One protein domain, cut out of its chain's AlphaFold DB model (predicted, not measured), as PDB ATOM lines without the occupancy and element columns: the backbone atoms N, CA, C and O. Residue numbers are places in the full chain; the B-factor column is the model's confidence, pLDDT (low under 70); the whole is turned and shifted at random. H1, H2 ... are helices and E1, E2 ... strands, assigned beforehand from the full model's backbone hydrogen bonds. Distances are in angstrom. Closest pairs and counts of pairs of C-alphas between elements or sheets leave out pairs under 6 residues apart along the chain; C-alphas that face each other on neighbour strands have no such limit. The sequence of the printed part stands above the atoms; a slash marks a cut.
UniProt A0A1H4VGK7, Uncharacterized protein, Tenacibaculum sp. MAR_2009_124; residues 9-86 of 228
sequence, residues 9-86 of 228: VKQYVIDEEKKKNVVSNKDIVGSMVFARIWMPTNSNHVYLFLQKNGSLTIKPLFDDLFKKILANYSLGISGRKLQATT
ATOM      1  N   VAL A   9      25.658  33.830  -0.889       40.94
ATOM      2  CA  VAL A   9      25.696  35.207  -1.404       40.94
ATOM      3  C   VAL A   9      24.268  35.694  -1.615       40.94
ATOM      4  O   VAL A   9      23.616  35.299  -2.577       40.94
ATOM      5  N   LYS A  10      23.774  36.557  -0.714       45.41
ATOM      6  CA  LYS A  10      22.526  37.299  -0.944       45.41
ATOM      7  C   LYS A  10      22.745  38.219  -2.142       45.41
ATOM      8  O   LYS A  10      23.533  39.160  -2.064       45.41
ATOM      9  N   GLN A  11      22.086  37.912  -3.252       47.41
ATOM     10  CA  GLN A  11      22.099  38.757  -4.436       47.41
ATOM     11  C   GLN A  11      21.011  39.823  -4.294       47.41
ATOM     12  O   GLN A  11      19.896  39.538  -3.851       47.41
ATOM     13  N   TYR A  12      21.358  41.058  -4.643       53.62
ATOM     14  CA  TYR A  12      20.447  42.194  -4.639       53.62
ATOM     15  C   TYR A  12      20.375  42.746  -6.058       53.62
ATOM     16  O   TYR A  12      21.420  42.978  -6.669       53.62
ATOM     17  N   VAL A  13      19.166  42.984  -6.558       55.31
ATOM     18  CA  VAL A  13      18.957  43.825  -7.742       55.31
ATOM     19  C   VAL A  13      18.717  45.242  -7.238       55.31
ATOM     20  O   VAL A  13      17.882  45.451  -6.355       55.31
ATOM     21  N   ILE A  14      19.493  46.194  -7.752       57.22
ATOM     22  CA  ILE A  14      19.301  47.622  -7.498       57.22
ATOM     23  C   ILE A  14      18.616  48.186  -8.740       57.22
ATOM     24  O   ILE A  14      19.186  48.098  -9.826       57.22
ATOM     25  N   ASP A  15      17.394  48.692  -8.589       65.94
ATOM     26  CA  ASP A  15      16.663  49.328  -9.688       65.94
ATOM     27  C   ASP A  15      17.175  50.753  -9.978       65.94
ATOM     28  O   ASP A  15      18.043  51.287  -9.277       65.94
ATOM     29  N   GLU A  16      16.630  51.382 -11.021       67.12
ATOM     30  CA  GLU A  16      16.950  52.766 -11.397       67.12
ATOM     31  C   GLU A  16      16.584  53.783 -10.292       67.12
ATOM     32  O   GLU A  16      17.165  54.867 -10.225       67.12
ATOM     33  N   GLU A  17      15.709  53.407  -9.351       73.06
ATOM     34  CA  GLU A  17      15.322  54.185  -8.165       73.06
ATOM     35  C   GLU A  17      16.194  53.893  -6.923       73.06
ATOM     36  O   GLU A  17      15.923  54.398  -5.830       73.06
ATOM     37  N   LYS A  18      17.264  53.097  -7.062       64.88
ATOM     38  CA  LYS A  18      18.159  52.636  -5.981       64.88
ATOM     39  C   LYS A  18      17.493  51.762  -4.907       64.88
ATOM     40  O   LYS A  18      18.088  51.557  -3.839       64.88
ATOM     41  N   LYS A  19      16.309  51.196  -5.147       61.97
ATOM     42  CA  LYS A  19      15.701  50.218  -4.232       61.97
ATOM     43  C   LYS A  19      16.413  48.877  -4.350       61.97
ATOM     44  O   LYS A  19      16.684  48.375  -5.437       61.97
ATOM     45  N   LYS A  20      16.723  48.287  -3.192       57.50
ATOM     46  CA  LYS A  20      17.379  46.979  -3.080       57.50
ATOM     47  C   LYS A  20      16.323  45.888  -2.969       57.50
ATOM     48  O   LYS A  20      15.762  45.689  -1.895       57.50
ATOM     49  N   ASN A  21      16.115  45.147  -4.048       66.44
ATOM     50  CA  ASN A  21      15.248  43.975  -4.038       66.44
ATOM     51  C   ASN A  21      16.086  42.727  -3.744       66.44
ATOM     52  O   ASN A  21      17.085  42.459  -4.417       66.44
ATOM     53  N   VAL A  22      15.709  41.985  -2.699       61.84
ATOM     54  CA  VAL A  22      16.340  40.703  -2.355       61.84
ATOM     55  C   VAL A  22      15.892  39.673  -3.383       61.84
ATOM     56  O   VAL A  22      14.697  39.415  -3.508       61.84
ATOM     57  N   VAL A  23      16.841  39.077  -4.103       58.97
ATOM     58  CA  VAL A  23      16.537  38.003  -5.053       58.97
ATOM     59  C   VAL A  23      16.110  36.769  -4.259       58.97
ATOM     60  O   VAL A  23      16.839  36.304  -3.378       58.97
ATOM     61  N   SER A  24      14.911  36.253  -4.535       57.25
ATOM     62  CA  SER A  24      14.423  35.016  -3.923       57.25
ATOM     63  C   SER A  24      15.342  33.859  -4.300       57.25
ATOM     64  O   SER A  24      15.766  33.753  -5.445       57.25
ATOM     65  N   ASN A  25      15.592  32.923  -3.379       53.72
ATOM     66  CA  ASN A  25      16.374  31.714  -3.676       53.72
ATOM     67  C   ASN A  25      15.790  30.881  -4.835       53.72
ATOM     68  O   ASN A  25      16.509  30.078  -5.420       53.72
ATOM     69  N   LYS A  26      14.500  31.063  -5.161       53.53
ATOM     70  CA  LYS A  26      13.838  30.437  -6.317       53.53
ATOM     71  C   LYS A  26      14.203  31.095  -7.654       53.53
ATOM     72  O   LYS A  26      14.129  30.429  -8.679       53.53
ATOM     73  N   ASP A  27      14.632  32.354  -7.617       50.25
ATOM     74  CA  ASP A  27      15.014  33.156  -8.784       50.25
ATOM     75  C   ASP A  27      16.536  33.139  -9.014       50.25
ATOM     76  O   ASP A  27      17.030  33.649 -10.018       50.25
ATOM     77  N   ILE A  28      17.302  32.532  -8.096       52.53
ATOM     78  CA  ILE A  28      18.739  32.301  -8.267       52.53
ATOM     79  C   ILE A  28      18.921  31.169  -9.282       52.53
ATOM     80  O   ILE A  28      19.036  29.992  -8.934       52.53
ATOM     81  N   VAL A  29      18.974  31.535 -10.559       55.06
ATOM     82  CA  VAL A  29      19.370  30.624 -11.632       55.06
ATOM     83  C   VAL A  29      20.884  30.433 -11.539       55.06
ATOM     84  O   VAL A  29      21.672  31.267 -11.983       55.06
ATOM     85  N   GLY A  30      21.319  29.351 -10.891       55.75
ATOM     86  CA  GLY A  30      22.732  28.984 -10.870       55.75
ATOM     87  C   GLY A  30      23.233  28.758 -12.295       55.75
ATOM     88  O   GLY A  30      22.593  28.043 -13.067       55.75
ATOM     89  N   SER A  31      24.377  29.346 -12.660       64.25
ATOM     90  CA  SER A  31      24.979  29.077 -13.967       64.25
ATOM     91  C   SER A  31      25.244  27.582 -14.112       64.25
ATOM     92  O   SER A  31      26.014  27.000 -13.342       64.25
ATOM     93  N   MET A  32      24.621  26.964 -15.113       73.31
ATOM     94  CA  MET A  32      24.914  25.583 -15.465       73.31
ATOM     95  C   MET A  32      26.370  25.483 -15.924       73.31
ATOM     96  O   MET A  32      26.849  26.285 -16.725       73.31
ATOM     97  N   VAL A  33      27.080  24.493 -15.394       79.69
ATOM     98  CA  VAL A  33      28.496  24.259 -15.678       79.69
ATOM     99  C   VAL A  33      28.676  22.856 -16.229       79.69
ATOM    100  O   VAL A  33      28.136  21.889 -15.693       79.69
ATOM    101  N   PHE A  34      29.460  22.736 -17.295       88.00
ATOM    102  CA  PHE A  34      29.832  21.436 -17.827       88.00
ATOM    103  C   PHE A  34      31.075  20.891 -17.112       88.00
ATOM    104  O   PHE A  34      32.119  21.549 -17.052       88.00
ATOM    105  N   ALA A  35      30.975  19.660 -16.612       90.00
ATOM    106  CA  ALA A  35      32.095  18.896 -16.085       90.00
ATOM    107  C   ALA A  35      32.003  17.442 -16.551       90.00
ATOM    108  O   ALA A  35      30.928  16.840 -16.510       90.00
ATOM    109  N   ARG A  36      33.132  16.859 -16.955       90.94
ATOM    110  CA  ARG A  36      33.211  15.444 -17.323       90.94
ATOM    111  C   ARG A  36      34.494  14.815 -16.815       90.94
ATOM    112  O   ARG A  36      35.576  15.360 -17.008       90.94
ATOM    113  N   ILE A  37      34.356  13.642 -16.208       91.19
ATOM    114  CA  ILE A  37      35.476  12.801 -15.790       91.19
ATOM    115  C   ILE A  37      35.641  11.693 -16.829       91.19
ATOM    116  O   ILE A  37      34.659  11.081 -17.254       91.19
ATOM    117  N   TRP A  38      36.877  11.440 -17.234       92.69
ATOM    118  CA  TRP A  38      37.241  10.300 -18.062       92.69
ATOM    119  C   TRP A  38      38.432   9.577 -17.440       92.69
ATOM    120  O   TRP A  38      39.458  10.181 -17.131       92.69
ATOM    121  N   MET A  39      38.278   8.269 -17.267       90.19
ATOM    122  CA  MET A  39      39.316   7.373 -16.778       90.19
ATOM    123  C   MET A  39      39.613   6.366 -17.891       90.19
ATOM    124  O   MET A  39      38.729   5.578 -18.235       90.19
ATOM    125  N   PRO A  40      40.798   6.416 -18.521       87.62
ATOM    126  CA  PRO A  40      41.201   5.399 -19.477       87.62
ATOM    127  C   PRO A  40      41.355   4.052 -18.764       87.62
ATOM    128  O   PRO A  40      41.878   3.984 -17.653       87.62
ATOM    129  N   THR A  41      40.929   2.970 -19.411       84.69
ATOM    130  CA  THR A  41      41.113   1.609 -18.894       84.69
ATOM    131  C   THR A  41      42.602   1.312 -18.705       84.69
ATOM    132  O   THR A  41      43.404   1.630 -19.585       84.69
ATOM    133  N   ASN A  42      42.967   0.690 -17.579       80.69
ATOM    134  CA  ASN A  42      44.350   0.325 -17.230       80.69
ATOM    135  C   ASN A  42      45.326   1.517 -17.176       80.69
ATOM    136  O   ASN A  42      46.494   1.384 -17.535       80.69
ATOM    137  N   SER A  43      44.848   2.688 -16.750       80.75
ATOM    138  CA  SER A  43      45.668   3.887 -16.567       80.75
ATOM    139  C   SER A  43      45.604   4.381 -15.126       80.75
ATOM    140  O   SER A  43      44.540   4.387 -14.514       80.75
ATOM    141  N   ASN A  44      46.734   4.880 -14.622       80.56
ATOM    142  CA  ASN A  44      46.814   5.583 -13.336       80.56
ATOM    143  C   ASN A  44      46.471   7.081 -13.468       80.56
ATOM    144  O   ASN A  44      46.683   7.859 -12.539       80.56
ATOM    145  N   HIS A  45      45.969   7.504 -14.632       83.75
ATOM    146  CA  HIS A  45      45.614   8.889 -14.922       83.75
ATOM    147  C   HIS A  45      44.100   9.074 -14.996       83.75
ATOM    148  O   HIS A  45      43.385   8.286 -15.614       83.75
ATOM    149  N   VAL A  46      43.623  10.178 -14.425       86.56
ATOM    150  CA  VAL A  46      42.232  10.625 -14.523       86.56
ATOM    151  C   VAL A  46      42.213  11.979 -15.211       86.56
ATOM    152  O   VAL A  46      42.924  12.899 -14.809       86.56
ATOM    153  N   TYR A  47      41.371  12.111 -16.231       90.12
ATOM    154  CA  TYR A  47      41.161  13.368 -16.933       90.12
ATOM    155  C   TYR A  47      39.869  14.015 -16.452       90.12
ATOM    156  O   TYR A  47      38.813  13.381 -16.402       90.12
ATOM    157  N   LEU A  48      39.956  15.301 -16.124       90.56
ATOM    158  CA  LEU A  48      38.819  16.121 -15.742       90.56
ATOM    159  C   LEU A  48      38.681  17.280 -16.732       90.56
ATOM    160  O   LEU A  48      39.524  18.173 -16.789       90.56
ATOM    161  N   PHE A  49      37.584  17.276 -17.479       91.06
ATOM    162  CA  PHE A  49      37.201  18.344 -18.392       91.06
ATOM    163  C   PHE A  49      36.252  19.282 -17.657       91.06
ATOM    164  O   PHE A  49      35.135  18.886 -17.327       91.06
ATOM    165  N   LEU A  50      36.694  20.511 -17.385       89.56
ATOM    166  CA  LEU A  50      35.890  21.536 -16.721       89.56
ATOM    167  C   LEU A  50      35.694  22.734 -17.638       89.56
ATOM    168  O   LEU A  50      36.665  23.293 -18.153       89.56
ATOM    169  N   GLN A  51      34.448  23.179 -17.762       85.75
ATOM    170  CA  GLN A  51      34.160  24.495 -18.310       85.75
ATOM    171  C   GLN A  51      34.654  25.585 -17.351       85.75
ATOM    172  O   GLN A  51      34.493  25.504 -16.130       85.75
ATOM    173  N   LYS A  52      35.254  26.624 -17.927       81.25
ATOM    174  CA  LYS A  52      35.735  27.814 -17.226       81.25
ATOM    175  C   LYS A  52      35.038  29.044 -17.798       81.25
ATOM    176  O   LYS A  52      35.081  29.252 -19.006       81.25
ATOM    177  N   ASN A  53      34.463  29.869 -16.923       74.31
ATOM    178  CA  ASN A  53      33.794  31.115 -17.292       74.31
ATOM    179  C   ASN A  53      34.652  32.292 -16.804       74.31
ATOM    180  O   ASN A  53      34.683  32.611 -15.615       74.31
ATOM    181  N   GLY A  54      35.406  32.919 -17.712       70.50
ATOM    182  CA  GLY A  54      36.344  33.985 -17.351       70.50
ATOM    183  C   GLY A  54      37.443  33.484 -16.407       70.50
ATOM    184  O   GLY A  54      38.159  32.541 -16.735       70.50
ATOM    185  N   SER A  55      37.600  34.104 -15.236       66.50
ATOM    186  CA  SER A  55      38.524  33.649 -14.181       66.50
ATOM    187  C   SER A  55      37.921  32.579 -13.261       66.50
ATOM    188  O   SER A  55      38.671  31.898 -12.560       66.50
ATOM    189  N   LEU A  56      36.598  32.397 -13.288       68.69
ATOM    190  CA  LEU A  56      35.867  31.527 -12.375       68.69
ATOM    191  C   LEU A  56      35.810  30.092 -12.904       68.69
ATOM    192  O   LEU A  56      35.517  29.827 -14.072       68.69
ATOM    193  N   THR A  57      36.109  29.144 -12.018       76.25
ATOM    194  CA  THR A  57      36.076  27.709 -12.311       76.25
ATOM    195  C   THR A  57      35.615  26.963 -11.067       76.25
ATOM    196  O   THR A  57      35.977  27.342  -9.954       76.25
ATOM    197  N   ILE A  58      34.936  25.839 -11.259       83.94
ATOM    198  CA  ILE A  58      34.582  24.912 -10.175       83.94
ATOM    199  C   ILE A  58      35.733  23.973  -9.780       83.94
ATOM    200  O   ILE A  58      35.545  23.081  -8.959       83.94
ATOM    201  N   LYS A  59      36.945  24.159 -10.324       85.50
ATOM    202  CA  LYS A  59      38.111  23.311 -10.031       85.50
ATOM    203  C   LYS A  59      38.396  23.150  -8.531       85.50
ATOM    204  O   LYS A  59      38.642  22.013  -8.143       85.50
ATOM    205  N   PRO A  60      38.347  24.195  -7.675       86.38
ATOM    206  CA  PRO A  60      38.614  24.022  -6.245       86.38
ATOM    207  C   PRO A  60      37.657  23.034  -5.568       86.38
ATOM    208  O   PRO A  60      38.081  22.271  -4.707       86.38
ATOM    209  N   LEU A  61      36.391  23.003  -6.004       85.06
ATOM    210  CA  LEU A  61      35.396  22.052  -5.512       85.06
ATOM    211  C   LEU A  61      35.777  20.616  -5.891       85.06
ATOM    212  O   LEU A  61      35.718  19.721  -5.055       85.06
ATOM    213  N   PHE A  62      36.214  20.400  -7.135       86.38
ATOM    214  CA  PHE A  62      36.691  19.090  -7.581       86.38
ATOM    215  C   PHE A  62      37.999  18.680  -6.894       86.38
ATOM    216  O   PHE A  62      38.130  17.522  -6.514       86.38
ATOM    217  N   ASP A  63      38.943  19.607  -6.694       86.38
ATOM    218  CA  ASP A  63      40.183  19.335  -5.957       86.38
ATOM    219  C   ASP A  63      39.874  18.833  -4.530       86.38
ATOM    220  O   ASP A  63      40.503  17.878  -4.076       86.38
ATOM    221  N   ASP A  64      38.911  19.443  -3.826       85.94
ATOM    222  CA  ASP A  64      38.480  19.009  -2.486       85.94
ATOM    223  C   ASP A  64      37.732  17.667  -2.519       85.94
ATOM    224  O   ASP A  64      38.027  16.764  -1.732       85.94
ATOM    225  N   LEU A  65      36.816  17.497  -3.478       86.81
ATOM    226  CA  LEU A  65      36.067  16.255  -3.668       86.81
ATOM    227  C   LEU A  65      37.008  15.063  -3.900       86.81
ATOM    228  O   LEU A  65      36.891  14.047  -3.216       86.81
ATOM    229  N   PHE A  66      37.960  15.186  -4.829       85.62
ATOM    230  CA  PHE A  66      38.910  14.110  -5.118       85.62
ATOM    231  C   PHE A  66      39.790  13.791  -3.916       85.62
ATOM    232  O   PHE A  66      40.017  12.617  -3.640       85.62
ATOM    233  N   LYS A  67      40.245  14.802  -3.165       85.00
ATOM    234  CA  LYS A  67      41.017  14.572  -1.937       85.00
ATOM    235  C   LYS A  67      40.236  13.750  -0.919       85.00
ATOM    236  O   LYS A  67      40.781  12.785  -0.397       85.00
ATOM    237  N   LYS A  68      38.974  14.103  -0.668       87.38
ATOM    238  CA  LYS A  68      38.109  13.377   0.276       87.38
ATOM    239  C   LYS A  68      37.847  11.945  -0.178       87.38
ATOM    240  O   LYS A  68      37.995  11.020   0.611       87.38
ATOM    241  N   ILE A  69      37.503  11.760  -1.453       86.81
ATOM    242  CA  ILE A  69      37.239  10.429  -2.009       86.81
ATOM    243  C   ILE A  69      38.495   9.562  -1.916       86.81
ATOM    244  O   ILE A  69      38.418   8.458  -1.397       86.81
ATOM    245  N   LEU A  70      39.648  10.051  -2.374       85.50
ATOM    246  CA  LEU A  70      40.887   9.273  -2.372       85.50
ATOM    247  C   LEU A  70      41.367   8.956  -0.951       85.50
ATOM    248  O   LEU A  70      41.781   7.825  -0.703       85.50
ATOM    249  N   ALA A  71      41.225   9.896  -0.009       86.31
ATOM    250  CA  ALA A  71      41.554   9.668   1.397       86.31
ATOM    251  C   ALA A  71      40.748   8.509   2.005       86.31
ATOM    252  O   ALA A  71      41.317   7.700   2.735       86.31
ATOM    253  N   ASN A  72      39.465   8.361   1.646       89.25
ATOM    254  CA  ASN A  72      38.638   7.235   2.101       89.25
ATOM    255  C   ASN A  72      39.161   5.868   1.625       89.25
ATOM    256  O   ASN A  72      38.874   4.856   2.255       89.25
ATOM    257  N   TYR A  73      39.937   5.833   0.539       87.81
ATOM    258  CA  TYR A  73      40.564   4.619   0.011       87.81
ATOM    259  C   TYR A  73      42.058   4.517   0.358       87.81
ATOM    260  O   TYR A  73      42.747   3.665  -0.191       87.81
ATOM    261  N   SER A  74      42.579   5.369   1.252       86.56
ATOM    262  CA  SER A  74      44.021   5.474   1.548       86.56
ATOM    263  C   SER A  74      44.887   5.740   0.305       86.56
ATOM    264  O   SER A  74      46.058   5.367   0.249       86.56
ATOM    265  N   LEU A  75      44.308   6.393  -0.704       83.06
ATOM    266  CA  LEU A  75      44.977   6.793  -1.937       83.06
ATOM    267  C   LEU A  75      45.264   8.299  -1.925       83.06
ATOM    268  O   LEU A  75      44.625   9.082  -1.221       83.06
ATOM    269  N   GLY A  76      46.213   8.722  -2.757       76.88
ATOM    270  CA  GLY A  76      46.572  10.124  -2.946       76.88
ATOM    271  C   GLY A  76      46.719  10.480  -4.421       76.88
ATOM    272  O   GLY A  76      46.972   9.623  -5.263       76.88
ATOM    273  N   ILE A  77      46.571  11.766  -4.739       76.50
ATOM    274  CA  ILE A  77      46.941  12.294  -6.057       76.50
ATOM    275  C   ILE A  77      48.466  12.421  -6.085       76.50
ATOM    276  O   ILE A  77      49.052  12.947  -5.139       76.50
ATOM    277  N   SER A  78      49.112  11.970  -7.162       68.44
ATOM    278  CA  SER A  78      50.531  12.267  -7.377       68.44
ATOM    279  C   SER A  78      50.705  13.778  -7.579       68.44
ATOM    280  O   SER A  78      50.157  14.362  -8.516       68.44
ATOM    281  N   GLY A  79      51.411  14.435  -6.655       66.31
ATOM    282  CA  GLY A  79      51.490  15.896  -6.565       66.31
ATOM    283  C   GLY A  79      50.380  16.534  -5.712       66.31
ATOM    284  O   GLY A  79      49.493  15.878  -5.179       66.31
ATOM    285  N   ARG A  80      50.427  17.861  -5.526       63.62
ATOM    286  CA  ARG A  80      49.535  18.543  -4.560       63.62
ATOM    287  C   ARG A  80      48.100  18.785  -5.069       63.62
ATOM    288  O   ARG A  80      47.226  19.048  -4.237       63.62
ATOM    289  N   LYS A  81      47.863  18.812  -6.393       76.94
ATOM    290  CA  LYS A  81      46.606  19.280  -7.034       76.94
ATOM    291  C   LYS A  81      46.432  18.727  -8.458       76.94
ATOM    292  O   LYS A  81      47.429  18.401  -9.097       76.94
ATOM    293  N   LEU A  82      45.196  18.742  -8.985       79.38
ATOM    294  CA  LEU A  82      44.939  18.524 -10.416       79.38
ATOM    295  C   LEU A  82      45.720  19.549 -11.248       79.38
ATOM    296  O   LEU A  82      45.609  20.758 -10.999       79.38
ATOM    297  N   GLN A  83      46.476  19.066 -12.230       82.75
ATOM    298  CA  GLN A  83      47.282  19.884 -13.129       82.75
ATOM    299  C   GLN A  83      46.543  20.117 -14.448       82.75
ATOM    300  O   GLN A  83      45.868  19.227 -14.962       82.75
ATOM    301  N   ALA A  84      46.642  21.334 -14.983       85.19
ATOM    302  CA  ALA A  84      46.105  21.635 -16.303       85.19
ATOM    303  C   ALA A  84      47.010  21.008 -17.371       85.19
ATOM    304  O   ALA A  84      48.230  21.088 -17.262       85.19
ATOM    305  N   THR A  85      46.415  20.405 -18.395       87.44
ATOM    306  CA  THR A  85      47.142  19.741 -19.483       87.44
ATOM    307  C   THR A  85      46.400  19.917 -20.808       87.44
ATOM    308  O   THR A  85      45.268  20.412 -20.835       87.44
ATOM    309  N   THR A  86      47.048  19.567 -21.916       89.38
ATOM    310  CA  THR A  86      46.493  19.663 -23.266       89.38
ATOM    311  C   THR A  86      47.146  18.640 -24.203       89.38
ATOM    312  O   THR A  86      48.164  18.049 -23.857       89.38
TER     313      THR A  86
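AT A GLANCE: This is residues 9 to 86 of the 228 residues of an uncharacterized protein of Tenacibaculum sp. MAR_2009_124 (UniProt A0A1H4VGK7). With little regular structure, the model is a long rod: the hairpin E3-E4 and helix H1 form one end, and the small hairpin E1-E2 lies far off at the other, beyond a long link. The tail after H1, residues 73 to 86, folds back. The printed part has 78 residues, 28 of them in named elements, in the order E1, E2, E3, E4, H1; both two-stranded sheets are antiparallel and the class is mixed. It is extended, radius of gyration of the C-alphas 18.6 A, spanning 61 by 28 by 21 A.

HOW THE PARTS SIT: E3, residues 35 to 38, and E4, residues 47 to 50, are antiparallel at 169 degrees, with N 36 and O 49 2.9 A apart, within hydrogen-bond range. H1, residues 59 to 72, comes closest to E4 at the C-alphas of Lys 59 and Leu 50, 7.3 A apart; every O i to N i+4 pair in H1 is within hydrogen-bond range. E1, residues 12 to 14, and E2, residues 20 to 22, are antiparallel, with N 21 and O 13 2.9 A apart, and both are apart from E3.

IN THESE COORDINATES: E3 begins at C-alpha 35 (32.095, 18.896, -16.085). H1 is 20.1 A long and ends at C-alpha 72 (38.638, 7.235, 2.101).

THE WHOLE: The printed part has no cut. E2 to E3 is a long link, and residues 9 to 16 and 18 to 31 are among those under pLDDT 70.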